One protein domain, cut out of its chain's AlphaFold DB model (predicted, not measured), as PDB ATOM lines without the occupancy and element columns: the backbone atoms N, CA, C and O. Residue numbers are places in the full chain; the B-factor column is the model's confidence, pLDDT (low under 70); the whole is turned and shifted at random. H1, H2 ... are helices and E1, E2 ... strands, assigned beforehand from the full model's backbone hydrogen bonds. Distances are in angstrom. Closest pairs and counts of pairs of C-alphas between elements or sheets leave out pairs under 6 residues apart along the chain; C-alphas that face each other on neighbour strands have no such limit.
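This is residues 460 to 649 of the 649 residues of an uncharacterized protein of Ferrimonas sp. IMCC35002 (UniProt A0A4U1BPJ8). An elongated body with little regular structure, wound mostly of loops: a two-strand ribbon, E1 and E2, and short H2 and H3 lie between H1 packed with H5 toward one end and H4 toward the other. The 190 printed residues include, in order, H1 H2 H3 E1 H4 E2 H5; the class is mostly helix, with only 36 residues in named elements. The whole is compact, radius of gyration of the C-alphas 18.7 A, spanning 59 by 32 by 32 A.

E1 is residues 563 to 565 and E2 623 to 625. H2 is 544 to 547, H3 558 to 561. H1, 522 to 529, 10.3 A, begins at C-alpha (-11.744, 41.998, -5.379). H4 is 589 to 596, 10.6 A; H5, 640 to 645, 8.6 A, ends at C-alpha (-17.746, 46.204, -10.627).

E1 and E2 are antiparallel; N 564 and O 624 are 2.8 A apart, within hydrogen-bond range. The closest C-alphas of H3 and E2, Ala 560 and Tyr 625, are 6.6 A apart. H2 and H5 are close but not clearly touching, closest C-alphas Cys 544 and Cys 642, 7.0 A. H1 and H5 touch, closest C-alphas Tyr 523 and Ser 641, 5.0 A. H4 is apart from H1, H2, H3 and H5. Every O i to N i+4 pair is within range in H4 and H5, 3 of 4 in H1; H2 and H3 are too short for one.

The farthest C-alphas, Asp 510 and Ala 608, are 64.4 A apart. The printed part has no cut. Links H1 to H2, E1 to H4, H4 to E2 and E2 to H5 are long. pLDDT is under 70 at 509 to 519, 549 to 552, 598 to 602 and 649.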
ATOM      1  N   ALA A 460     -40.282  27.307  -1.875       71.19
ATOM      2  CA  ALA A 460     -40.391  26.082  -2.659       71.19
ATOM      3  C   ALA A 460     -39.134  25.195  -2.575       71.19
ATOM      4  O   ALA A 460     -39.255  23.979  -2.717       71.19
ATOM      5  N   TRP A 461     -37.959  25.782  -2.318       73.88
ATOM      6  CA  TRP A 461     -36.683  25.063  -2.199       73.88
ATOM      7  C   TRP A 461     -36.003  25.221  -0.829       73.88
ATOM      8  O   TRP A 461     -34.889  24.735  -0.663       73.88
ATOM      9  N   GLU A 462     -36.657  25.869   0.149       79.69
ATOM     10  CA  GLU A 462     -36.136  26.074   1.516       79.69
ATOM     11  C   GLU A 462     -34.669  26.548   1.523       79.69
ATOM     12  O   GLU A 462     -33.789  25.955   2.147       79.69
ATOM     13  N   MET A 463     -34.382  27.624   0.790       79.31
ATOM     14  CA  MET A 463     -33.008  28.116   0.636       79.31
ATOM     15  C   MET A 463     -32.486  28.813   1.889       79.31
ATOM     16  O   MET A 463     -33.238  29.465   2.624       79.31
ATOM     17  N   ALA A 464     -31.183  28.645   2.124       78.19
ATOM     18  CA  ALA A 464     -30.490  29.093   3.331       78.19
ATOM     19  C   ALA A 464     -29.727  30.412   3.148       78.19
ATOM     20  O   ALA A 464     -29.561  31.144   4.125       78.19
ATOM     21  N   HIS A 465     -29.323  30.733   1.915       76.44
ATOM     22  CA  HIS A 465     -28.777  32.036   1.549       76.44
ATOM     23  C   HIS A 465     -29.747  32.809   0.663       76.44
ATOM     24  O   HIS A 465     -30.470  32.244  -0.155       76.44
ATOM     25  N   ARG A 466     -29.765  34.126   0.854       75.94
ATOM     26  CA  ARG A 466     -30.487  35.073   0.010       75.94
ATOM     27  C   ARG A 466     -29.533  36.215  -0.228       75.94
ATOM     28  O   ARG A 466     -29.347  37.016   0.675       75.94
ATOM     29  N   ASN A 467     -28.925  36.233  -1.401       76.75
ATOM     30  CA  ASN A 467     -28.038  37.315  -1.767       76.75
ATOM     31  C   ASN A 467     -28.808  38.221  -2.719       76.75
ATOM     32  O   ASN A 467     -29.194  37.791  -3.805       76.75
ATOM     33  N   TYR A 468     -29.087  39.451  -2.301       81.38
ATOM     34  CA  TYR A 468     -29.629  40.476  -3.188       81.38
ATOM     35  C   TYR A 468     -29.071  41.832  -2.775       81.38
ATOM     36  O   TYR A 468     -29.045  42.162  -1.599       81.38
ATOM     37  N   GLY A 469     -28.614  42.636  -3.733       78.94
ATOM     38  CA  GLY A 469     -27.819  43.831  -3.436       78.94
ATOM     39  C   GLY A 469     -28.416  44.788  -2.389       78.94
ATOM     40  O   GLY A 469     -27.671  45.299  -1.553       78.94
ATOM     41  N   PRO A 470     -29.742  45.015  -2.379       78.25
ATOM     42  CA  PRO A 470     -30.405  45.826  -1.354       78.25
ATOM     43  C   PRO A 470     -30.442  45.266   0.085       78.25
ATOM     44  O   PRO A 470     -30.977  45.948   0.959       78.25
ATOM     45  N   ASP A 471     -29.929  44.066   0.373       80.69
ATOM     46  CA  ASP A 471     -30.012  43.456   1.711       80.69
ATOM     47  C   ASP A 471     -28.961  43.946   2.720       80.69
ATOM     48  O   ASP A 471     -29.118  43.752   3.929       80.69
ATOM     49  N   GLY A 472     -27.912  44.616   2.231       80.75
ATOM     50  CA  GLY A 472     -26.831  45.171   3.041       80.75
ATOM     51  C   GLY A 472     -25.884  44.139   3.664       80.75
ATOM     52  O   GLY A 472     -25.141  44.501   4.578       80.75
ATOM     53  N   GLN A 473     -25.887  42.880   3.212       81.12
ATOM     54  CA  GLN A 473     -25.001  41.836   3.735       81.12
ATOM     55  C   GLN A 473     -23.525  42.122   3.421       81.12
ATOM     56  O   GLN A 473     -22.664  41.902   4.274       81.12
ATOM     57  N   PHE A 474     -23.239  42.648   2.228       83.69
ATOM     58  CA  PHE A 474     -21.920  43.142   1.830       83.69
ATOM     59  C   PHE A 474     -22.047  44.540   1.204       83.69
ATOM     60  O   PHE A 474     -23.086  44.860   0.617       83.69
ATOM     61  N   PRO A 475     -21.019  45.401   1.319       85.50
ATOM     62  CA  PRO A 475     -21.072  46.732   0.733       85.50
ATOM     63  C   PRO A 475     -21.035  46.670  -0.799       85.50
ATOM     64  O   PRO A 475     -20.263  45.917  -1.383       85.50
ATOM     65  N   ILE A 476     -21.839  47.521  -1.436       88.00
ATOM     66  CA  ILE A 476     -21.781  47.793  -2.875       88.00
ATOM     67  C   ILE A 476     -21.193  49.189  -3.044       88.00
ATOM     68  O   ILE A 476     -21.726  50.152  -2.489       88.00
ATOM     69  N   TYR A 477     -20.085  49.302  -3.773       88.25
ATOM     70  CA  TYR A 477     -19.390  50.578  -3.960       88.25
ATOM     71  C   TYR A 477     -19.745  51.211  -5.306       88.25
ATOM     72  O   TYR A 477     -19.833  50.516  -6.317       88.25
ATOM     73  N   ASP A 478     -19.885  52.540  -5.341       89.12
ATOM     74  CA  ASP A 478     -19.956  53.275  -6.605       89.12
ATOM     75  C   ASP A 478     -18.540  53.475  -7.157       89.12
ATOM     76  O   ASP A 478     -17.761  54.297  -6.671       89.12
ATOM     77  N   VAL A 479     -18.204  52.720  -8.202       88.38
ATOM     78  CA  VAL A 479     -16.905  52.799  -8.887       88.38
ATOM     79  C   VAL A 479     -16.613  54.175  -9.493       88.38
ATOM     80  O   VAL A 479     -15.455  54.467  -9.788       88.38
ATOM     81  N   LYS A 480     -17.609  55.063  -9.632       86.00
ATOM     82  CA  LYS A 480     -17.390  56.467 -10.025       86.00
ATOM     83  C   LYS A 480     -16.691  57.286  -8.941       86.00
ATOM     84  O   LYS A 480     -16.101  58.321  -9.244       86.00
ATOM     85  N   GLU A 481     -16.731  56.831  -7.692       89.44
ATOM     86  CA  GLU A 481     -16.066  57.480  -6.558       89.44
ATOM     87  C   GLU A 481     -14.644  56.952  -6.295       89.44
ATOM     88  O   GLU A 481     -13.989  57.374  -5.323       89.44
ATOM     89  N   ALA A 482     -14.164  56.062  -7.175       88.94
ATOM     90  CA  ALA A 482     -12.826  55.496  -7.147       88.94
ATOM     91  C   ALA A 482     -11.749  56.587  -7.081       88.94
ATOM     92  O   ALA A 482     -11.806  57.614  -7.759       88.94
ATOM     93  N   LYS A 483     -10.743  56.365  -6.232       87.75
ATOM     94  CA  LYS A 483      -9.673  57.340  -5.963       87.75
ATOM     95  C   LYS A 483      -8.597  57.352  -7.038       87.75
ATOM     96  O   LYS A 483      -8.042  58.408  -7.326       87.75
ATOM     97  N   ALA A 484      -8.310  56.192  -7.606       89.06
ATOM     98  CA  ALA A 484      -7.306  55.986  -8.632       89.06
ATOM     99  C   ALA A 484      -7.871  55.024  -9.688       89.06
ATOM    100  O   ALA A 484      -7.409  53.880  -9.762       89.06
ATOM    101  N   PRO A 485      -8.906  55.450 -10.443       90.62
ATOM    102  CA  PRO A 485      -9.537  54.610 -11.449       90.62
ATOM    103  C   PRO A 485      -8.503  54.138 -12.472       90.62
ATOM    104  O   PRO A 485      -7.681  54.925 -12.941       90.62
ATOM    105  N   LEU A 486      -8.540  52.845 -12.778       90.50
ATOM    106  CA  LEU A 486      -7.678  52.225 -13.776       90.50
ATOM    107  C   LEU A 486      -8.188  52.535 -15.183       90.50
ATOM    108  O   LEU A 486      -9.379  52.779 -15.388       90.50
ATOM    109  N   ASP A 487      -7.278  52.487 -16.148       92.06
ATOM    110  CA  ASP A 487      -7.564  52.638 -17.571       92.06
ATOM    111  C   ASP A 487      -6.857  51.548 -18.393       92.06
ATOM    112  O   ASP A 487      -6.146  50.691 -17.860       92.06
ATOM    113  N   GLU A 488      -7.039  51.589 -19.711       94.06
ATOM    114  CA  GLU A 488      -6.469  50.632 -20.666       94.06
ATOM    115  C   GLU A 488      -4.935  50.525 -20.645       94.06
ATOM    116  O   GLU A 488      -4.381  49.555 -21.163       94.06
ATOM    117  N   SER A 489      -4.229  51.494 -20.047       93.75
ATOM    118  CA  SER A 489      -2.772  51.437 -19.892       93.75
ATOM    119  C   SER A 489      -2.332  50.556 -18.718       93.75
ATOM    120  O   SER A 489      -1.152  50.205 -18.612       93.75
ATOM    121  N   HIS A 490      -3.264  50.173 -17.841       92.00
ATOM    122  CA  HIS A 490      -2.983  49.336 -16.688       92.00
ATOM    123  C   HIS A 490      -2.664  47.889 -17.095       92.00
ATOM    124  O   HIS A 490      -3.433  47.217 -17.787       92.00
ATOM    125  N   PHE A 491      -1.532  47.366 -16.617       91.50
ATOM    126  CA  PHE A 491      -1.203  45.950 -16.768       91.50
ATOM    127  C   PHE A 491      -2.184  45.105 -15.948       91.50
ATOM    128  O   PHE A 491      -2.150  45.147 -14.723       91.50
ATOM    129  N   GLY A 492      -3.044  44.344 -16.627       88.12
ATOM    130  CA  GLY A 492      -4.174  43.652 -15.997       88.12
ATOM    131  C   GLY A 492      -5.530  44.333 -16.221       88.12
ATOM    132  O   GLY A 492      -6.501  43.967 -15.562       88.12
ATOM    133  N   TRP A 493      -5.627  45.299 -17.144       91.19
ATOM    134  CA  TRP A 493      -6.911  45.829 -17.620       91.19
ATOM    135  C   TRP A 493      -7.877  44.697 -18.013       91.19
ATOM    136  O   TRP A 493      -7.463  43.726 -18.651       91.19
ATOM    137  N   GLN A 494      -9.151  44.811 -17.618       88.69
ATOM    138  CA  GLN A 494     -10.205  43.799 -17.813       88.69
ATOM    139  C   GLN A 494      -9.973  42.448 -17.105       88.69
ATOM    140  O   GLN A 494     -10.652  41.462 -17.399       88.69
ATOM    141  N   VAL A 495      -9.061  42.385 -16.129       89.12
ATOM    142  CA  VAL A 495      -8.917  41.238 -15.215       89.12
ATOM    143  C   VAL A 495      -9.646  41.552 -13.907       89.12
ATOM    144  O   VAL A 495      -9.223  42.425 -13.151       89.12
ATOM    145  N   ALA A 496     -10.753  40.855 -13.634       87.81
ATOM    146  CA  ALA A 496     -11.564  41.104 -12.437       87.81
ATOM    147  C   ALA A 496     -10.877  40.628 -11.143       87.81
ATOM    148  O   ALA A 496     -10.968  41.285 -10.110       87.81
ATOM    149  N   ASP A 497     -10.169  39.497 -11.188       87.75
ATOM    150  CA  ASP A 497      -9.407  38.964 -10.057       87.75
ATOM    151  C   ASP A 497      -8.022  39.610  -9.963       87.75
ATOM    152  O   ASP A 497      -7.042  39.145 -10.550       87.75
ATOM    153  N   CYS A 498      -7.947  40.694  -9.185       86.00
ATOM    154  CA  CYS A 498      -6.710  41.435  -8.944       86.00
ATOM    155  C   CYS A 498      -5.595  40.548  -8.357       86.00
ATOM    156  O   CYS A 498      -4.416  40.838  -8.571       86.00
ATOM    157  N   ALA A 499      -5.940  39.459  -7.654       84.06
ATOM    158  CA  ALA A 499      -4.968  38.563  -7.029       84.06
ATOM    159  C   ALA A 499      -4.159  37.740  -8.051       84.06
ATOM    160  O   ALA A 499      -3.114  37.183  -7.717       84.06
ATOM    161  N   LEU A 500      -4.591  37.693  -9.316       86.50
ATOM    162  CA  LEU A 500      -3.823  37.068 -10.396       86.50
ATOM    163  C   LEU A 500      -2.559  37.860 -10.763       86.50
ATOM    164  O   LEU A 500      -1.606  37.282 -11.287       86.50
ATOM    165  N   CYS A 501      -2.549  39.169 -10.504       86.38
ATOM    166  CA  CYS A 501      -1.426  40.058 -10.814       86.38
ATOM    167  C   CYS A 501      -0.757  40.625  -9.558       86.38
ATOM    168  O   CYS A 501       0.428  40.957  -9.593       86.38
ATOM    169  N   HIS A 502      -1.495  40.716  -8.454       84.19
ATOM    170  CA  HIS A 502      -1.048  41.348  -7.225       84.19
ATOM    171  C   HIS A 502      -1.063  40.374  -6.043       84.19
ATOM    172  O   HIS A 502      -2.063  39.718  -5.772       84.19
ATOM    173  N   ASN A 503       0.037  40.319  -5.292       81.81
ATOM    174  CA  ASN A 503       0.094  39.575  -4.037       81.81
ATOM    175  C   ASN A 503      -0.540  40.409  -2.919       81.81
ATOM    176  O   ASN A 503       0.084  41.377  -2.502       81.81
ATOM    177  N   GLN A 504      -1.725  40.030  -2.425       73.69
ATOM    178  CA  GLN A 504      -2.471  40.774  -1.396       73.69
ATOM    179  C   GLN A 504      -1.642  41.109  -0.143       73.69
ATOM    180  O   GLN A 504      -1.839  42.174   0.439       73.69
ATOM    181  N   ASP A 505      -0.674  40.261   0.217       72.31
ATOM    182  CA  ASP A 505       0.212  40.471   1.370       72.31
ATOM    183  C   ASP A 505       1.289  41.552   1.133       72.31
ATOM    184  O   ASP A 505       1.925  42.026   2.075       72.31
ATOM    185  N   GLU A 506       1.522  41.934  -0.125       70.69
ATOM    186  CA  GLU A 506       2.629  42.796  -0.559       70.69
ATOM    187  C   GLU A 506       2.176  43.982  -1.434       70.69
ATOM    188  O   GLU A 506       3.003  44.610  -2.101       70.69
ATOM    189  N   ILE A 507       0.883  44.331  -1.436       72.94
ATOM    190  CA  ILE A 507       0.387  45.529  -2.136       72.94
ATOM    191  C   ILE A 507       0.351  46.751  -1.207       72.94
ATOM    192  O   ILE A 507       0.075  46.625  -0.018       72.94
ATOM    193  N   HIS A 508       0.630  47.943  -1.752       72.38
ATOM    194  CA  HIS A 508       0.664  49.227  -1.025       72.38
ATOM    195  C   HIS A 508       1.658  49.303   0.155       72.38
ATOM    196  O   HIS A 508       1.426  49.975   1.164       72.38
ATOM    197  N   LEU A 509       2.800  48.612   0.037       64.88
ATOM    198  CA  LEU A 509       3.829  48.537   1.085       64.88
ATOM    199  C   LEU A 509       4.506  49.882   1.413       64.88
ATOM    200  O   LEU A 509       5.113  50.010   2.478       64.88
ATOM    201  N   ASP A 510       4.379  50.888   0.544       62.25
ATOM    202  CA  ASP A 510       5.012  52.203   0.701       62.25
ATOM    203  C   ASP A 510       4.112  53.236   1.415       62.25
ATOM    204  O   ASP A 510       4.447  54.421   1.484       62.25
ATOM    205  N   GLY A 511       2.986  52.802   1.997       56.06
ATOM    206  CA  GLY A 511       2.075  53.671   2.757       56.06
ATOM    207  C   GLY A 511       1.253  54.623   1.882       56.06
ATOM    208  O   GLY A 511       0.716  55.617   2.374       56.06
ATOM    209  N   ASP A 512       1.161  54.322   0.590       61.03
ATOM    210  CA  ASP A 512       0.321  54.980  -0.407       61.03
ATOM    211  C   ASP A 512      -1.169  54.608  -0.271       61.03
ATOM    212  O   ASP A 512      -2.023  55.293  -0.839       61.03
ATOM    213  N   SER A 513      -1.504  53.593   0.535       59.22
ATOM    214  CA  SER A 513      -2.879  53.260   0.922       59.22
ATOM    215  C   SER A 513      -2.969  52.673   2.352       59.22
ATOM    216  O   SER A 513      -1.939  52.392   2.977       59.22
ATOM    217  N   PRO A 514      -4.179  52.543   2.937       61.97
ATOM    218  CA  PRO A 514      -4.371  51.850   4.209       61.97
ATOM    219  C   PRO A 514      -3.926  50.387   4.108       61.97
ATOM    220  O   PRO A 514      -4.149  49.747   3.084       61.97
ATOM    221  N   ALA A 515      -3.381  49.831   5.197       63.06
ATOM    222  CA  ALA A 515      -3.156  48.390   5.278       63.06
ATOM    223  C   ALA A 515      -4.469  47.660   4.966       63.06
ATOM    224  O   ALA A 515      -5.498  47.923   5.598       63.06
ATOM    225  N   LEU A 516      -4.423  46.782   3.971       67.75
ATOM    226  CA  LEU A 516      -5.588  46.030   3.551       67.75
ATOM    227  C   LEU A 516      -5.982  45.010   4.628       67.75
ATOM    228  O   LEU A 516      -5.103  44.383   5.228       67.75
ATOM    229  N   PRO A 517      -7.286  44.830   4.897       66.75
ATOM    230  CA  PRO A 517      -7.762  43.692   5.669       66.75
ATOM    231  C   PRO A 517      -7.264  42.367   5.071       66.75
ATOM    232  O   PRO A 517      -7.159  42.231   3.851       66.75
ATOM    233  N   ALA A 518      -6.982  41.377   5.921       64.88
ATOM    234  CA  ALA A 518      -6.511  40.055   5.483       64.88
ATOM    235  C   ALA A 518      -7.544  39.291   4.623       64.88
ATOM    236  O   ALA A 518      -7.214  38.293   3.996       64.88
ATOM    237  N   ASP A 519      -8.789  39.758   4.604       66.62
ATOM    238  CA  ASP A 519      -9.940  39.248   3.863       66.62
ATOM    239  C   ASP A 519     -10.355  40.180   2.710       66.62
ATOM    240  O   ASP A 519     -11.511  40.179   2.283       66.62
ATOM    241  N   THR A 520      -9.428  40.996   2.194       76.50
ATOM    242  CA  THR A 520      -9.734  41.934   1.106       76.50
ATOM    243  C   THR A 520     -10.220  41.198  -0.141       76.50
ATOM    244  O   THR A 520      -9.477  40.475  -0.808       76.50
ATOM    245  N   GLN A 521     -11.481  41.437  -0.482       81.00
ATOM    246  CA  GLN A 521     -12.127  40.888  -1.665       81.00
ATOM    247  C   GLN A 521     -11.933  41.804  -2.891       81.00
ATOM    248  O   GLN A 521     -11.940  43.025  -2.741       81.00
ATOM    249  N   PRO A 522     -11.833  41.258  -4.117       77.44
ATOM    250  CA  PRO A 522     -11.744  41.998  -5.379       77.44
ATOM    251  C   PRO A 522     -12.628  43.251  -5.520       77.44
ATOM    252  O   PRO A 522     -12.161  44.283  -6.000       77.44
ATOM    253  N   TYR A 523     -13.885  43.223  -5.066       84.25
ATOM    254  CA  TYR A 523     -14.778  44.387  -5.176       84.25
ATOM    255  C   TYR A 523     -14.392  45.549  -4.241       84.25
ATOM    256  O   TYR A 523     -14.708  46.704  -4.526       84.25
ATOM    257  N   TYR A 524     -13.633  45.287  -3.169       87.31
ATOM    258  CA  TYR A 524     -13.007  46.346  -2.379       87.31
ATOM    259  C   TYR A 524     -11.941  47.084  -3.195       87.31
ATOM    260  O   TYR A 524     -11.888  48.311  -3.155       87.31
ATOM    261  N   CYS A 525     -11.139  46.375  -3.996       87.88
ATOM    262  CA  CYS A 525     -10.182  47.010  -4.906       87.88
ATOM    263  C   CYS A 525     -10.909  47.941  -5.886       87.88
ATOM    264  O   CYS A 525     -10.483  49.080  -6.079       87.88
ATOM    265  N   ALA A 526     -12.053  47.505  -6.425       88.88
ATOM    266  CA  ALA A 526     -12.870  48.309  -7.333       88.88
ATOM    267  C   ALA A 526     -13.392  49.612  -6.696       88.88
ATOM    268  O   ALA A 526     -13.476  50.636  -7.372       88.88
ATOM    269  N   SER A 527     -13.639  49.634  -5.380       88.25
ATOM    270  CA  SER A 527     -14.005  50.867  -4.657       88.25
ATOM    271  C   SER A 527     -12.943  51.975  -4.747       88.25
ATOM    272  O   SER A 527     -13.256  53.160  -4.645       88.25
ATOM    273  N   CYS A 528     -11.675  51.599  -4.946       88.00
ATOM    274  CA  CYS A 528     -10.546  52.521  -5.040       88.00
ATOM    275  C   CYS A 528     -10.052  52.690  -6.478       88.00
ATOM    276  O   CYS A 528      -9.608  53.781  -6.838       88.00
ATOM    277  N   HIS A 529     -10.155  51.637  -7.285       90.06
ATOM    278  CA  HIS A 529      -9.539  51.515  -8.604       90.06
ATOM    279  C   HIS A 529     -10.539  51.459  -9.766       90.06
ATOM    280  O   HIS A 529     -10.152  51.333 -10.926       90.06
ATOM    281  N   GLY A 530     -11.826  51.633  -9.476       90.00
ATOM    282  CA  GLY A 530     -12.887  51.615 -10.472       90.00
ATOM    283  C   GLY A 530     -13.182  50.204 -10.974       90.00
ATOM    284  O   GLY A 530     -12.707  49.212 -10.427       90.00
ATOM    285  N   SER A 531     -13.962  50.103 -12.048       90.12
ATOM    286  CA  SER A 531     -14.428  48.820 -12.589       90.12
ATOM    287  C   SER A 531     -13.345  47.985 -13.289       90.12
ATOM    288  O   SER A 531     -13.638  46.890 -13.762       90.12
ATOM    289  N   ASN A 532     -12.116  48.501 -13.417       90.56
ATOM    290  CA  ASN A 532     -11.039  47.908 -14.219       90.56
ATOM    291  C   ASN A 532     -11.484  47.518 -15.648       90.56
ATOM    292  O   ASN A 532     -11.094  46.479 -16.182       90.56
ATOM    293  N   GLY A 533     -12.357  48.328 -16.252       87.75
ATOM    294  CA  GLY A 533     -12.853  48.100 -17.610       87.75
ATOM    295  C   GLY A 533     -13.997  47.098 -17.707       87.75
ATOM    296  O   GLY A 533     -14.332  46.682 -18.818       87.75
ATOM    297  N   ALA A 534     -14.600  46.706 -16.580       87.62
ATOM    298  CA  ALA A 534     -15.811  45.903 -16.597       87.62
ATOM    299  C   ALA A 534     -16.971  46.684 -17.255       87.62
ATOM    300  O   ALA A 534     -17.115  47.890 -17.015       87.62
ATOM    301  N   PRO A 535     -17.784  46.020 -18.100       84.94
ATOM    302  CA  PRO A 535     -18.933  46.644 -18.747       84.94
ATOM    303  C   PRO A 535     -20.006  47.042 -17.728       84.94
ATOM    304  O   PRO A 535     -20.072  46.492 -16.629       84.94
ATOM    305  N   GLN A 536     -20.882  47.965 -18.121       83.38
ATOM    306  CA  GLN A 536     -22.063  48.336 -17.341       83.38
ATOM    307  C   GLN A 536     -22.966  47.117 -17.094       83.38
ATOM    308  O   GLN A 536     -23.084  46.238 -17.952       83.38
ATOM    309  N   GLY A 537     -23.577  47.067 -15.910       80.25
ATOM    310  CA  GLY A 537     -24.538  46.026 -15.560       80.25
ATOM    311  C   GLY A 537     -25.873  46.209 -16.288       80.25
ATOM    312  O   GLY A 537     -26.165  47.274 -16.826       80.25
ATOM    313  N   HIS A 538     -26.694  45.158 -16.306       80.56
ATOM    314  CA  HIS A 538     -27.976  45.119 -17.020       80.56
ATOM    315  C   HIS A 538     -29.190  45.090 -16.075       80.56
ATOM    316  O   HIS A 538     -30.202  44.462 -16.372       80.56
ATOM    317  N   GLY A 539     -29.068  45.711 -14.897       78.62
ATOM    318  CA  GLY A 539     -30.172  45.895 -13.948       78.62
ATOM    319  C   GLY A 539     -30.457  44.711 -13.016       78.62
ATOM    320  O   GLY A 539     -31.287  44.849 -12.122       78.62
ATOM    321  N   GLU A 540     -29.761  43.579 -13.168       81.25
ATOM    322  CA  GLU A 540     -29.915  42.396 -12.304       81.25
ATOM    323  C   GLU A 540     -29.215  42.593 -10.951       81.25
ATOM    324  O   GLU A 540     -28.066  43.034 -10.902       81.25
ATOM    325  N   GLN A 541     -29.892  42.259  -9.846       84.00
ATOM    326  CA  GLN A 541     -29.453  42.621  -8.493       84.00
ATOM    327  C   GLN A 541     -29.237  41.443  -7.541       84.00
ATOM    328  O   GLN A 541     -29.000  41.695  -6.362       84.00
ATOM    329  N   ALA A 542     -29.355  40.184  -7.970       79.12
ATOM    330  CA  ALA A 542     -29.300  39.061  -7.028       79.12
ATOM    331  C   ALA A 542     -28.555  37.811  -7.491       79.12
ATOM    332  O   ALA A 542     -28.037  37.084  -6.645       79.12
ATOM    333  N   ARG A 543     -28.537  37.512  -8.797       79.00
ATOM    334  CA  ARG A 543     -27.951  36.257  -9.291       79.00
ATOM    335  C   ARG A 543     -27.273  36.386 -10.639       79.00
ATOM    336  O   ARG A 543     -27.730  35.824 -11.638       79.00
ATOM    337  N   CYS A 544     -26.128  37.048 -10.666       81.44
ATOM    338  CA  CYS A 544     -25.330  37.094 -11.884       81.44
ATOM    339  C   CYS A 544     -24.959  35.666 -12.336       81.44
ATOM    340  O   CYS A 544     -25.094  35.347 -13.516       81.44
ATOM    341  N   PHE A 545     -24.644  34.759 -11.403       80.06
ATOM    342  CA  PHE A 545     -24.376  33.339 -11.670       80.06
ATOM    343  C   PHE A 545     -25.525  32.592 -12.368       80.06
ATOM    344  O   PHE A 545     -25.303  31.514 -12.925       80.06
ATOM    345  N   TRP A 546     -26.760  33.106 -12.328       78.56
ATOM    346  CA  TRP A 546     -27.890  32.462 -12.991       78.56
ATOM    347  C   TRP A 546     -27.863  32.701 -14.497       78.56
ATOM    348  O   TRP A 546     -28.061  31.769 -15.269       78.56
ATOM    349  N   CYS A 547     -27.566  33.924 -14.927       78.88
ATOM    350  CA  CYS A 547     -27.499  34.276 -16.344       78.88
ATOM    351  C   CYS A 547     -26.096  34.071 -16.934       78.88
ATOM    352  O   CYS A 547     -25.968  33.742 -18.110       78.88
ATOM    353  N   HIS A 548     -25.044  34.204 -16.121       79.94
ATOM    354  CA  HIS A 548     -23.653  33.965 -16.511       79.94
ATOM    355  C   HIS A 548     -23.291  32.466 -16.468       79.94
ATOM    356  O   HIS A 548     -22.432  32.019 -15.707       79.94
ATOM    357  N   SER A 549     -24.001  31.693 -17.289       68.12
ATOM    358  CA  SER A 549     -23.869  30.251 -17.540       68.12
ATOM    359  C   SER A 549     -22.535  29.847 -18.187       68.12
ATOM    360  O   SER A 549     -21.663  30.673 -18.433       68.12
ATOM    361  N   SER A 550     -22.364  28.564 -18.530       64.31
ATOM    362  CA  SER A 550     -21.153  28.044 -19.193       64.31
ATOM    363  C   SER A 550     -20.791  28.769 -20.495       64.31
ATOM    364  O   SER A 550     -19.614  28.936 -20.796       64.31
ATOM    365  N   ASP A 551     -21.781  29.205 -21.272       63.47
ATOM    366  CA  ASP A 551     -21.598  29.981 -22.505       63.47
ATOM    367  C   ASP A 551     -21.416  31.488 -22.250       63.47
ATOM    368  O   ASP A 551     -21.004  32.226 -23.146       63.47
ATOM    369  N   LYS A 552     -21.675  31.934 -21.017       69.44
ATOM    370  CA  LYS A 552     -21.522  33.310 -20.526       69.44
ATOM    371  C   LYS A 552     -20.565  33.388 -19.333       69.44
ATOM    372  O   LYS A 552     -20.693  34.291 -18.503       69.44
ATOM    373  N   LEU A 553     -19.617  32.445 -19.264       70.00
ATOM    374  CA  LEU A 553     -18.623  32.353 -18.198       70.00
ATOM    375  C   LEU A 553     -17.949  33.707 -18.003       70.00
ATOM    376  O   LEU A 553     -17.646  34.408 -18.967       70.00
ATOM    377  N   MET A 554     -17.685  34.037 -16.745       78.31
ATOM    378  CA  MET A 554     -16.989  35.255 -16.347       78.31
ATOM    379  C   MET A 554     -15.507  34.916 -16.128       78.31
ATOM    380  O   MET A 554     -15.109  34.662 -14.991       78.31
ATOM    381  N   PRO A 555     -14.659  34.813 -17.174       76.75
ATOM    382  CA  PRO A 555     -13.262  34.435 -16.983       76.75
ATOM    383  C   PRO A 555     -12.587  35.393 -16.000       76.75
ATOM    384  O   PRO A 555     -12.905  36.580 -15.950       76.75
ATOM    385  N   ASN A 556     -11.649  34.872 -15.210       83.88
ATOM    386  CA  ASN A 556     -10.899  35.647 -14.220       83.88
ATOM    387  C   ASN A 556     -11.757  36.261 -13.098       83.88
ATOM    388  O   ASN A 556     -11.363  37.278 -12.543       83.88
ATOM    389  N   HIS A 557     -12.901  35.664 -12.745       86.19
ATOM    390  CA  HIS A 557     -13.714  36.071 -11.583       86.19
ATOM    391  C   HIS A 557     -13.539  35.093 -10.411       86.19
ATOM    392  O   HIS A 557     -14.509  34.661  -9.787       86.19
ATOM    393  N   GLY A 558     -12.297  34.659 -10.161       82.81
ATOM    394  CA  GLY A 558     -11.953  33.780  -9.042       82.81
ATOM    395  C   GLY A 558     -12.860  32.551  -8.939       82.81
ATOM    396  O   GLY A 558     -13.121  31.871  -9.936       82.81
ATOM    397  N   GLU A 559     -13.352  32.254  -7.732       81.19
ATOM    398  CA  GLU A 559     -14.278  31.135  -7.511       81.19
ATOM    399  C   GLU A 559     -15.663  31.337  -8.131       81.19
ATOM    400  O   GLU A 559     -16.275  30.341  -8.509       81.19
ATOM    401  N   ALA A 560     -16.139  32.573  -8.328       79.50
ATOM    402  CA  ALA A 560     -17.466  32.816  -8.912       79.50
ATOM    403  C   ALA A 560     -17.608  32.229 -10.325       79.50
ATOM    404  O   ALA A 560     -18.696  31.836 -10.732       79.50
ATOM    405  N   SER A 561     -16.495  32.117 -11.051       76.56
ATOM    406  CA  SER A 561     -16.432  31.524 -12.392       76.56
ATOM    407  C   SER A 561     -16.096  30.030 -12.433       76.56
ATOM    408  O   SER A 561     -16.072  29.433 -13.512       76.56
ATOM    409  N   LYS A 562     -15.805  29.403 -11.286       80.06
ATOM    410  CA  LYS A 562     -15.391  27.995 -11.228       80.06
ATOM    411  C   LYS A 562     -16.600  27.085 -11.075       80.06
ATOM    412  O   LYS A 562     -17.501  27.351 -10.284       80.06
ATOM    413  N   GLN A 563     -16.572  25.967 -11.797       81.12
ATOM    414  CA  GLN A 563     -17.454  24.843 -11.508       81.12
ATOM    415  C   GLN A 563     -16.903  24.063 -10.317       81.12
ATOM    416  O   GLN A 563     -15.724  23.705 -10.293       81.12
ATOM    417  N   LEU A 564     -17.774  23.773  -9.363       83.31
ATOM    418  CA  LEU A 564     -17.500  22.998  -8.163       83.31
ATOM    419  C   LEU A 564     -18.390  21.760  -8.155       83.31
ATOM    420  O   LEU A 564     -19.508  21.795  -8.672       83.31
ATOM    421  N   TYR A 565     -17.915  20.672  -7.558       86.94
ATOM    422  CA  TYR A 565     -18.785  19.543  -7.257       86.94
ATOM    423  C   TYR A 565     -19.626  19.856  -6.023       86.94
ATOM    424  O   TYR A 565     -19.121  20.458  -5.079       86.94
ATOM    425  N   PHE A 566     -20.886  19.416  -6.004       83.44
ATOM    426  CA  PHE A 566     -21.731  19.541  -4.811       83.44
ATOM    427  C   PHE A 566     -21.063  18.921  -3.578       83.44
ATOM    428  O   PHE A 566     -21.154  19.475  -2.491       83.44
ATOM    429  N   ASP A 567     -20.350  17.809  -3.773       84.12
ATOM    430  CA  ASP A 567     -19.631  17.068  -2.731       84.12
ATOM    431  C   ASP A 567     -18.518  17.900  -2.058       84.12
ATOM    432  O   ASP A 567     -18.185  17.647  -0.902       84.12
ATOM    433  N   ASP A 568     -18.003  18.925  -2.747       85.88
ATOM    434  CA  ASP A 568     -16.938  19.823  -2.277       85.88
ATOM    435  C   ASP A 568     -17.479  21.186  -1.794       85.88
ATOM    436  O   ASP A 568     -16.719  22.124  -1.522       85.88
ATOM    437  N   VAL A 569     -18.805  21.342  -1.735       82.88
ATOM    438  CA  VAL A 569     -19.463  22.561  -1.264       82.88
ATOM    439  C   VAL A 569     -19.839  22.397   0.205       82.88
ATOM    440  O   VAL A 569     -20.590  21.498   0.578       82.88
ATOM    441  N   ALA A 570     -19.333  23.312   1.033       87.31
ATOM    442  CA  ALA A 570     -19.853  23.522   2.371       87.31
ATOM    443  C   ALA A 570     -21.119  24.381   2.286       87.31
ATOM    444  O   ALA A 570     -21.096  25.474   1.718       87.31
ATOM    445  N   CYS A 571     -22.208  23.881   2.853       86.06
ATOM    446  CA  CYS A 571     -23.440  24.629   3.012       86.06
ATOM    447  C   CYS A 571     -23.304  25.650   4.134       86.06
ATOM    448  O   CYS A 571     -22.608  25.426   5.133       86.06
ATOM    449  N   SER A 572     -24.023  26.752   3.990       85.38
ATOM    450  CA  SER A 572     -24.118  27.769   5.021       85.38
ATOM    451  C   SER A 572     -25.540  28.322   5.114       85.38
ATOM    452  O   SER A 572     -26.377  28.105   4.233       85.38
ATOM    453  N   GLY A 573     -25.822  29.010   6.213       86.38
ATOM    454  CA  GLY A 573     -27.044  29.764   6.426       86.38
ATOM    455  C   GLY A 573     -28.150  28.994   7.144       86.38
ATOM    456  O   GLY A 573     -27.991  27.886   7.665       86.38
ATOM    457  N   THR A 574     -29.311  29.642   7.211       87.38
ATOM    458  CA  THR A 574     -30.507  29.117   7.871       87.38
ATOM    459  C   THR A 574     -31.712  29.272   6.952       87.38
ATOM    460  O   THR A 574     -31.976  30.370   6.461       87.38
ATOM    461  N   THR A 575     -32.457  28.187   6.724       85.06
ATOM    462  CA  THR A 575     -33.585  28.211   5.780       85.06
ATOM    463  C   THR A 575     -34.695  29.154   6.239       85.06
ATOM    464  O   THR A 575     -34.979  29.277   7.434       85.06
ATOM    465  N   LYS A 576     -35.349  29.836   5.290       79.69
ATOM    466  CA  LYS A 576     -36.372  30.856   5.585       79.69
ATOM    467  C   LYS A 576     -37.551  30.328   6.387       79.69
ATOM    468  O   LYS A 576     -37.940  30.937   7.381       79.69
ATOM    469  N   GLN A 577     -38.181  29.277   5.878       80.38
ATOM    470  CA  GLN A 577     -39.523  28.906   6.296       80.38
ATOM    471  C   GLN A 577     -39.481  27.924   7.469       80.38
ATOM    472  O   GLN A 577     -40.355  27.993   8.335       80.38
ATOM    473  N   LYS A 578     -38.463  27.056   7.554       82.62
ATOM    474  CA  LYS A 578     -38.291  26.146   8.704       82.62
ATOM    475  C   LYS A 578     -37.223  26.556   9.710       82.62
ATOM    476  O   LYS A 578     -37.215  25.999  10.805       82.62
ATOM    477  N   GLY A 579     -36.346  27.505   9.387       87.69
ATOM    478  CA  GLY A 579     -35.265  27.887  10.295       87.69
ATOM    479  C   GLY A 579     -34.223  26.778  10.475       87.69
ATOM    480  O   GLY A 579     -33.666  26.640  11.563       87.69
ATOM    481  N   ILE A 580     -33.988  25.956   9.448       86.38
ATOM    482  CA  ILE A 580     -33.016  24.859   9.514       86.38
ATOM    483  C   ILE A 580     -31.623  25.449   9.314       86.38
ATOM    484  O   ILE A 580     -31.337  25.979   8.245       86.38
ATOM    485  N   ASN A 581     -30.762  25.355  10.324       89.75
ATOM    486  CA  ASN A 581     -29.351  25.704  10.181       89.75
ATOM    487  C   ASN A 581     -28.614  24.551   9.478       89.75
ATOM    488  O   ASN A 581     -28.633  23.416   9.965       89.75
ATOM    489  N   ILE A 582     -27.976  24.859   8.348       88.12
ATOM    490  CA  ILE A 582     -27.210  23.902   7.536       88.12
ATOM    491  C   ILE A 582     -25.706  24.226   7.496       88.12
ATOM    492  O   ILE A 582     -24.984  23.686   6.659       88.12
ATOM    493  N   ASP A 583     -25.220  25.085   8.396       89.44
ATOM    494  CA  ASP A 583     -23.818  25.501   8.456       89.44
ATOM    495  C   ASP A 583     -22.874  24.301   8.588       89.44
ATOM    496  O   ASP A 583     -22.989  23.467   9.493       89.44
ATOM    497  N   GLY A 584     -21.905  24.227   7.676       86.00
ATOM    498  CA  GLY A 584     -20.834  23.233   7.683       86.00
ATOM    499  C   GLY A 584     -21.225  21.861   7.133       86.00
ATOM    500  O   GLY A 584     -20.353  20.990   7.042       86.00
ATOM    501  N   TRP A 585     -22.485  21.655   6.733       88.19
ATOM    502  CA  TRP A 585     -22.882  20.429   6.042       88.19
ATOM    503  C   TRP A 585     -22.115  20.335   4.720       88.19
ATOM    504  O   TRP A 585     -21.924  21.336   4.037       88.19
ATOM    505  N   GLN A 586     -21.634  19.138   4.394       86.69
ATOM    506  CA  GLN A 586     -20.898  18.873   3.158       86.69
ATOM    507  C   GLN A 586     -21.809  18.150   2.175       86.69
ATOM    508  O   GLN A 586     -22.605  17.299   2.588       86.69
ATOM    509  N   GLY A 587     -21.653  18.442   0.888       82.75
ATOM    510  CA  GLY A 587     -22.447  17.819  -0.160       82.75
ATOM    511  C   GLY A 587     -23.599  18.691  -0.649       82.75
ATOM    512  O   GLY A 587     -23.656  19.891  -0.373       82.75
ATOM    513  N   PRO A 588     -24.544  18.105  -1.400       85.56
ATOM    514  CA  PRO A 588     -25.662  18.860  -1.937       85.56
ATOM    515  C   PRO A 588     -26.539  19.441  -0.820       85.56
ATOM    516  O   PRO A 588     -27.249  18.724  -0.118       85.56
ATOM    517  N   CYS A 589     -26.543  20.767  -0.684       83.50
ATOM    518  CA  CYS A 589     -27.295  21.456   0.367       83.50
ATOM    519  C   CYS A 589     -28.810  21.219   0.291       83.50
ATOM    520  O   CYS A 589     -29.493  21.218   1.312       83.50
ATOM    521  N   ALA A 590     -29.344  20.944  -0.898       80.75
ATOM    522  CA  ALA A 590     -30.734  20.533  -1.053       80.75
ATOM    523  C   ALA A 590     -31.022  19.164  -0.397       80.75
ATOM    524  O   ALA A 590     -32.068  18.997   0.234       80.75
ATOM    525  N   ASP A 591     -30.086  18.207  -0.463       83.06
ATOM    526  CA  ASP A 591     -30.229  16.902   0.203       83.06
ATOM    527  C   ASP A 591     -30.175  17.062   1.730       83.06
ATOM    528  O   ASP A 591     -30.935  16.421   2.458       83.06
ATOM    529  N   ALA A 592     -29.329  17.973   2.219       81.25
ATOM    530  CA  ALA A 592     -29.261  18.341   3.630       81.25
ATOM    531  C   ALA A 592     -30.610  18.854   4.162       81.25
ATOM    532  O   ALA A 592     -31.127  18.371   5.175       81.25
ATOM    533  N   VAL A 593     -31.216  19.794   3.435       80.69
ATOM    534  CA  VAL A 593     -32.540  20.339   3.752       80.69
ATOM    535  C   VAL A 593     -33.616  19.250   3.700       80.69
ATOM    536  O   VAL A 593     -34.448  19.175   4.607       80.69
ATOM    537  N   LYS A 594     -33.568  18.351   2.704       78.19
ATOM    538  CA  LYS A 594     -34.463  17.184   2.606       78.19
ATOM    539  C   LYS A 594     -34.374  16.283   3.841       78.19
ATOM    540  O   LYS A 594     -35.409  15.924   4.401       78.19
ATOM    541  N   LEU A 595     -33.165  15.953   4.299       77.62
ATOM    542  CA  LEU A 595     -32.955  15.132   5.499       77.62
ATOM    543  C   LEU A 595     -33.482  15.814   6.768       77.62
ATOM    544  O   LEU A 595     -34.061  15.154   7.631       77.62
ATOM    545  N   ALA A 596     -33.306  17.131   6.876       78.00
ATOM    546  CA  ALA A 596     -33.770  17.909   8.021       78.00
ATOM    547  C   ALA A 596     -35.290  18.175   8.012       78.00
ATOM    548  O   ALA A 596     -35.883  18.356   9.077       78.00
ATOM    549  N   SER A 597     -35.937  18.174   6.839       74.44
ATOM    550  CA  SER A 597     -37.382  18.390   6.676       74.44
ATOM    551  C   SER A 597     -38.008  17.466   5.610       74.44
ATOM    552  O   SER A 597     -38.421  17.910   4.531       74.44
ATOM    553  N   PRO A 598     -38.189  16.166   5.923       67.00
ATOM    554  CA  PRO A 598     -38.689  15.171   4.964       67.00
ATOM    555  C   PRO A 598     -40.119  15.437   4.467       67.00
ATOM    556  O   PRO A 598     -40.562  14.889   3.459       67.00
ATOM    557  N   GLN A 599     -40.877  16.270   5.178       62.12
ATOM    558  CA  GLN A 599     -42.259  16.571   4.818       62.12
ATOM    559  C   GLN A 599     -42.401  17.725   3.818       62.12
ATOM    560  O   GLN A 599     -43.464  17.822   3.216       62.12
ATOM    561  N   TRP A 600     -41.368  18.555   3.629       58.91
ATOM    562  CA  TRP A 600     -41.465  19.849   2.937       58.91
ATOM    563  C   TRP A 600     -40.264  20.130   2.026       58.91
ATOM    564  O   TRP A 600     -39.606  21.155   2.171       58.91
ATOM    565  N   HIS A 601     -39.946  19.223   1.107       59.72
ATOM    566  CA  HIS A 601     -38.846  19.424   0.163       59.72
ATOM    567  C   HIS A 601     -39.291  19.107  -1.267       59.72
ATOM    568  O   HIS A 601     -40.110  18.215  -1.484       59.72
ATOM    569  N   ARG A 602     -38.731  19.830  -2.245       67.31
ATOM    570  CA  ARG A 602     -38.772  19.408  -3.647       67.31
ATOM    571  C   ARG A 602     -37.671  18.383  -3.866       67.31
ATOM    572  O   ARG A 602     -36.489  18.700  -3.757       67.31
ATOM    573  N   GLU A 603     -38.079  17.145  -4.096       70.44
ATOM    574  CA  GLU A 603     -37.179  16.045  -4.441       70.44
ATOM    575  C   GLU A 603     -36.533  16.283  -5.797       70.44
ATOM    576  O   GLU A 603     -37.099  16.987  -6.637       70.44
ATOM    577  N   ILE A 604     -35.368  15.661  -6.025       75.56
ATOM    578  CA  ILE A 604     -34.998  15.441  -7.413       75.56
ATOM    579  C   ILE A 604     -35.928  14.397  -7.977       75.56
ATOM    580  O   ILE A 604     -36.188  13.397  -7.318       75.56
ATOM    581  N   LYS A 605     -36.370  14.611  -9.199       77.62
ATOM    582  CA  LYS A 605     -37.169  13.706  -9.973       77.62
ATOM    583  C   LYS A 605     -36.476  13.409 -11.293       77.62
ATOM    584  O   LYS A 605     -35.838  14.283 -11.887       77.62
ATOM    585  N   ASP A 606     -36.571  12.164 -11.737       75.06
ATOM    586  CA  ASP A 606     -36.232  11.815 -13.108       75.06
ATOM    587  C   ASP A 606     -37.360  12.227 -14.072       75.06
ATOM    588  O   ASP A 606     -38.383  12.812 -13.698       75.06
ATOM    589  N   VAL A 607     -37.177  11.922 -15.354       75.25
ATOM    590  CA  VAL A 607     -38.151  12.280 -16.390       75.25
ATOM    591  C   VAL A 607     -39.486  11.524 -16.267       75.25
ATOM    592  O   VAL A 607     -40.464  11.948 -16.870       75.25
ATOM    593  N   ALA A 608     -39.555  10.454 -15.471       76.19
ATOM    594  CA  ALA A 608     -40.782   9.727 -15.142       76.19
ATOM    595  C   ALA A 608     -41.463  10.237 -13.859       76.19
ATOM    596  O   ALA A 608     -42.433   9.634 -13.418       76.19
ATOM    597  N   ASP A 609     -40.960  11.312 -13.241       77.06
ATOM    598  CA  ASP A 609     -41.369  11.754 -11.898       77.06
ATOM    599  C   ASP A 609     -40.914  10.814 -10.767       77.06
ATOM    600  O   ASP A 609     -41.470  10.861  -9.673       77.06
ATOM    601  N   ASN A 610     -39.891   9.976 -10.991       77.56
ATOM    602  CA  ASN A 610     -39.319   9.140  -9.934       77.56
ATOM    603  C   ASN A 610     -38.373   9.936  -9.033       77.56
ATOM    604  O   ASN A 610     -37.422  10.544  -9.527       77.56
ATOM    605  N   SER A 611     -38.579   9.884  -7.719       77.19
ATOM    606  CA  SER A 611     -37.803  10.647  -6.738       77.19
ATOM    607  C   SER A 611     -36.379  10.102  -6.521       77.19
ATOM    608  O   SER A 611     -36.145   8.896  -6.540       77.19
ATOM    609  N   SER A 612     -35.414  10.991  -6.268       77.19
ATOM    610  CA  SER A 612     -33.997  10.695  -5.984       77.19
ATOM    611  C   SER A 612     -33.334  11.832  -5.173       77.19
ATOM    612  O   SER A 612     -34.010  12.743  -4.672       77.19
ATOM    613  N   TYR A 613     -32.011  11.759  -5.002       80.75
ATOM    614  CA  TYR A 613     -31.145  12.702  -4.286       80.75
ATOM    615  C   TYR A 613     -30.054  13.268  -5.206       80.75
ATOM    616  O   TYR A 613     -29.607  12.610  -6.149       80.75
ATOM    617  N   TYR A 614     -29.552  14.472  -4.913       81.25
ATOM    618  CA  TYR A 614     -28.468  15.081  -5.703       81.25
ATOM    619  C   TYR A 614     -27.190  14.244  -5.574       81.25
ATOM    620  O   TYR A 614     -26.459  14.067  -6.552       81.25
ATOM    621  N   SER A 615     -26.972  13.650  -4.398       83.94
ATOM    622  CA  SER A 615     -25.877  12.732  -4.087       83.94
ATOM    623  C   SER A 615     -25.958  11.383  -4.805       83.94
ATOM    624  O   SER A 615     -25.039  10.574  -4.680       83.94
ATOM    625  N   GLU A 616     -27.038  11.099  -5.531       83.94
ATOM    626  CA  GLU A 616     -27.217   9.868  -6.313       83.94
ATOM    627  C   GLU A 616     -27.031  10.095  -7.816       83.94
ATOM    628  O   GLU A 616     -26.795   9.141  -8.555       83.94
ATOM    629  N   LEU A 617     -27.040  11.350  -8.277       81.81
ATOM    630  CA  LEU A 617     -26.855  11.674  -9.692       81.81
ATOM    631  C   LEU A 617     -25.498  11.179 -10.224       81.81
ATOM    632  O   LEU A 617     -24.542  11.060  -9.466       81.81
ATOM    633  N   PRO A 618     -25.335  10.946 -11.530       84.12
ATOM    634  CA  PRO A 618     -24.011  10.768 -12.121       84.12
ATOM    635  C   PRO A 618     -23.071  11.950 -11.817       84.12
ATOM    636  O   PRO A 618     -23.522  13.096 -11.743       84.12
ATOM    637  N   LEU A 619     -21.770  11.692 -11.641       83.19
ATOM    638  CA  LEU A 619     -20.784  12.689 -11.186       83.19
ATOM    639  C   LEU A 619     -20.749  13.943 -12.077       83.19
ATOM    640  O   LEU A 619     -20.607  15.061 -11.590       83.19
ATOM    641  N   GLU A 620     -20.918  13.783 -13.386       82.88
ATOM    642  CA  GLU A 620     -20.963  14.879 -14.352       82.88
ATOM    643  C   GLU A 620     -22.169  15.813 -14.172       82.88
ATOM    644  O   GLU A 620     -22.095  16.971 -14.577       82.88
ATOM    645  N   LYS A 621     -23.244  15.342 -13.526       79.56
ATOM    646  CA  LYS A 621     -24.459  16.115 -13.213       79.56
ATOM    647  C   LYS A 621     -24.448  16.724 -11.805       79.56
ATOM    648  O   LYS A 621     -25.412  17.406 -11.446       79.56
ATOM    649  N   ARG A 622     -23.383  16.490 -11.022       82.25
ATOM    650  CA  ARG A 622     -23.200  16.987  -9.645       82.25
ATOM    651  C   ARG A 622     -22.370  18.264  -9.555       82.25
ATOM    652  O   ARG A 622     -21.557  18.411  -8.644       82.25
ATOM    653  N   LYS A 623     -22.515  19.157 -10.527       81.12
ATOM    654  CA  LYS A 623     -21.742  20.396 -10.586       81.12
ATOM    655  C   LYS A 623     -22.626  21.608 -10.337       81.12
ATOM    656  O   LYS A 623     -23.774  21.635 -10.767       81.12
ATOM    657  N   THR A 624     -22.049  22.608  -9.688       77.69
ATOM    658  CA  THR A 624     -22.609  23.949  -9.499       77.69
ATOM    659  C   THR A 624     -21.538  24.998  -9.761       77.69
ATOM    660  O   THR A 624     -20.364  24.657  -9.904       77.69
ATOM    661  N   TYR A 625     -21.921  26.264  -9.841       77.12
ATOM    662  CA  TYR A 625     -20.970  27.371  -9.905       77.12
ATOM    663  C   TYR A 625     -20.593  27.835  -8.494       77.12
ATOM    664  O   TYR A 625     -21.281  27.523  -7.521       77.12
ATOM    665  N   GLY A 626     -19.469  28.546  -8.365       73.94
ATOM    666  CA  GLY A 626     -18.937  28.957  -7.060       73.94
ATOM    667  C   GLY A 626     -19.870  29.829  -6.217       73.94
ATOM    668  O   GLY A 626     -19.718  29.853  -4.997       73.94
ATOM    669  N   ASN A 627     -20.849  30.484  -6.846       80.12
ATOM    670  CA  ASN A 627     -21.992  31.109  -6.183       80.12
ATOM    671  C   ASN A 627     -23.277  30.314  -6.461       80.12
ATOM    672  O   ASN A 627     -23.494  29.830  -7.572       80.12
ATOM    673  N   SER A 628     -24.124  30.192  -5.440       79.75
ATOM    674  CA  SER A 628     -25.451  29.573  -5.499       79.75
ATOM    675  C   SER A 628     -26.331  30.069  -4.347       79.75
ATOM    676  O   SER A 628     -25.849  30.710  -3.417       79.75
ATOM    677  N   ASP A 629     -27.600  29.668  -4.317       78.38
ATOM    678  CA  ASP A 629     -28.522  30.005  -3.217       78.38
ATOM    679  C   ASP A 629     -28.233  29.282  -1.882       78.38
ATOM    680  O   ASP A 629     -28.949  29.453  -0.892       78.38
ATOM    681  N   TRP A 630     -27.169  28.476  -1.831       80.69
ATOM    682  CA  TRP A 630     -26.684  27.816  -0.613       80.69
ATOM    683  C   TRP A 630     -25.197  28.062  -0.324       80.69
ATOM    684  O   TRP A 630     -24.697  27.587   0.694       80.69
ATOM    685  N   ARG A 631     -24.490  28.800  -1.194       81.88
ATOM    686  CA  ARG A 631     -23.068  29.140  -1.041       81.88
ATOM    687  C   ARG A 631     -22.773  30.488  -1.683       81.88
ATOM    688  O   ARG A 631     -23.034  30.675  -2.866       81.88
ATOM    689  N   THR A 632     -22.123  31.363  -0.927       82.06
ATOM    690  CA  THR A 632     -21.542  32.610  -1.440       82.06
ATOM    691  C   THR A 632     -20.029  32.447  -1.523       82.06
ATOM    692  O   THR A 632     -19.425  31.895  -0.609       82.06
ATOM    693  N   SER A 633     -19.420  32.882  -2.619       83.00
ATOM    694  CA  SER A 633     -17.970  32.880  -2.803       83.00
ATOM    695  C   SER A 633     -17.310  33.885  -1.863       83.00
ATOM    696  O   SER A 633     -17.700  35.052  -1.826       83.00
ATOM    697  N   ASP A 634     -16.251  33.453  -1.179       80.19
ATOM    698  CA  ASP A 634     -15.477  34.312  -0.275       80.19
ATOM    699  C   ASP A 634     -14.677  35.389  -1.024       80.19
ATOM    700  O   ASP A 634     -14.314  36.407  -0.444       80.19
ATOM    701  N   THR A 635     -14.391  35.170  -2.314       82.31
ATOM    702  CA  THR A 635     -13.595  36.085  -3.155       82.31
ATOM    703  C   THR A 635     -14.470  36.985  -4.025       82.31
ATOM    704  O   THR A 635     -14.156  38.150  -4.240       82.31
ATOM    705  N   PHE A 636     -15.598  36.476  -4.507       87.00
ATOM    706  CA  PHE A 636     -16.513  37.194  -5.394       87.00
ATOM    707  C   PHE A 636     -17.952  36.962  -4.933       87.00
ATOM    708  O   PHE A 636     -18.665  36.165  -5.555       87.00
ATOM    709  N   PRO A 637     -18.367  37.588  -3.817       86.19
ATOM    710  CA  PRO A 637     -19.701  37.389  -3.274       86.19
ATOM    711  C   PRO A 637     -20.744  38.000  -4.225       86.19
ATOM    712  O   PRO A 637     -20.915  39.218  -4.281       86.19
ATOM    713  N   ASP A 638     -21.426  37.152  -4.999       85.00
ATOM    714  CA  ASP A 638     -22.531  37.531  -5.895       85.00
ATOM    715  C   ASP A 638     -23.786  37.818  -5.055       85.00
ATOM    716  O   ASP A 638     -24.085  37.025  -4.151       85.00
ATOM    717  N   PRO A 639     -24.503  38.933  -5.292       85.94
ATOM    718  CA  PRO A 639     -24.351  39.909  -6.385       85.94
ATOM    719  C   PRO A 639     -23.466  41.107  -6.059       85.94
ATOM    720  O   PRO A 639     -23.213  41.928  -6.932       85.94
ATOM    721  N   TYR A 640     -22.985  41.249  -4.829       88.19
ATOM    722  CA  TYR A 640     -22.343  42.473  -4.342       88.19
ATOM    723  C   TYR A 640     -21.080  42.839  -5.120       88.19
ATOM    724  O   TYR A 640     -20.894  43.997  -5.507       88.19
ATOM    725  N   SER A 641     -20.232  41.845  -5.412       89.44
ATOM    726  CA  SER A 641     -19.048  42.065  -6.240       89.44
ATOM    727  C   SER A 641     -19.419  42.438  -7.668       89.44
ATOM    728  O   SER A 641     -18.791  43.313  -8.261       89.44
ATOM    729  N   CYS A 642     -20.464  41.809  -8.204       88.38
ATOM    730  CA  CYS A 642     -20.946  42.074  -9.549       88.38
ATOM    731  C   CYS A 642     -21.532  43.484  -9.644       88.38
ATOM    732  O   CYS A 642     -21.093  44.244 -10.488       88.38
ATOM    733  N   MET A 643     -22.421  43.882  -8.737       88.81
ATOM    734  CA  MET A 643     -23.035  45.213  -8.720       88.81
ATOM    735  C   MET A 643     -22.037  46.340  -8.436       88.81
ATOM    736  O   MET A 643     -22.251  47.465  -8.879       88.81
ATOM    737  N   THR A 644     -20.954  46.050  -7.712       89.81
ATOM    738  CA  THR A 644     -19.856  47.008  -7.530       89.81
ATOM    739  C   THR A 644     -19.093  47.204  -8.838       89.81
ATOM    740  O   THR A 644     -18.944  48.327  -9.309       89.81
ATOM    741  N   CYS A 645     -18.597  46.119  -9.439       88.88
ATOM    742  CA  CYS A 645     -17.746  46.204 -10.627       88.88
ATOM    743  C   CYS A 645     -18.536  46.547 -11.901       88.88
ATOM    744  O   CYS A 645     -18.006  47.215 -12.784       88.88
ATOM    745  N   HIS A 646     -19.796  46.123 -11.976       88.25
ATOM    746  CA  HIS A 646     -20.745  46.347 -13.063       88.25
ATOM    747  C   HIS A 646     -21.888  47.228 -12.554       88.25
ATOM    748  O   HIS A 646     -22.963  46.722 -12.222       88.25
ATOM    749  N   PRO A 647     -21.675  48.549 -12.448       76.38
ATOM    750  CA  PRO A 647     -22.700  49.446 -11.943       76.38
ATOM    751  C   PRO A 647     -23.988  49.303 -12.769       76.38
ATOM    752  O   PRO A 647     -23.983  49.498 -13.986       76.38
ATOM    753  N   ASN A 648     -25.078  48.941 -12.090       70.44
ATOM    754  CA  ASN A 648     -26.436  48.894 -12.632       70.44
ATOM    755  C   ASN A 648     -27.009  50.313 -12.620       70.44
ATOM    756  O   ASN A 648     -27.668  50.710 -11.658       70.44
ATOM    757  N   GLN A 649     -26.669  51.096 -13.639       59.38
ATOM    758  CA  GLN A 649     -27.075  52.497 -13.772       59.38
ATOM    759  C   GLN A 649     -27.870  52.736 -15.041       59.38
ATOM    760  O   GLN A 649     -27.636  51.984 -16.012       59.38
TER     761      GLN A 649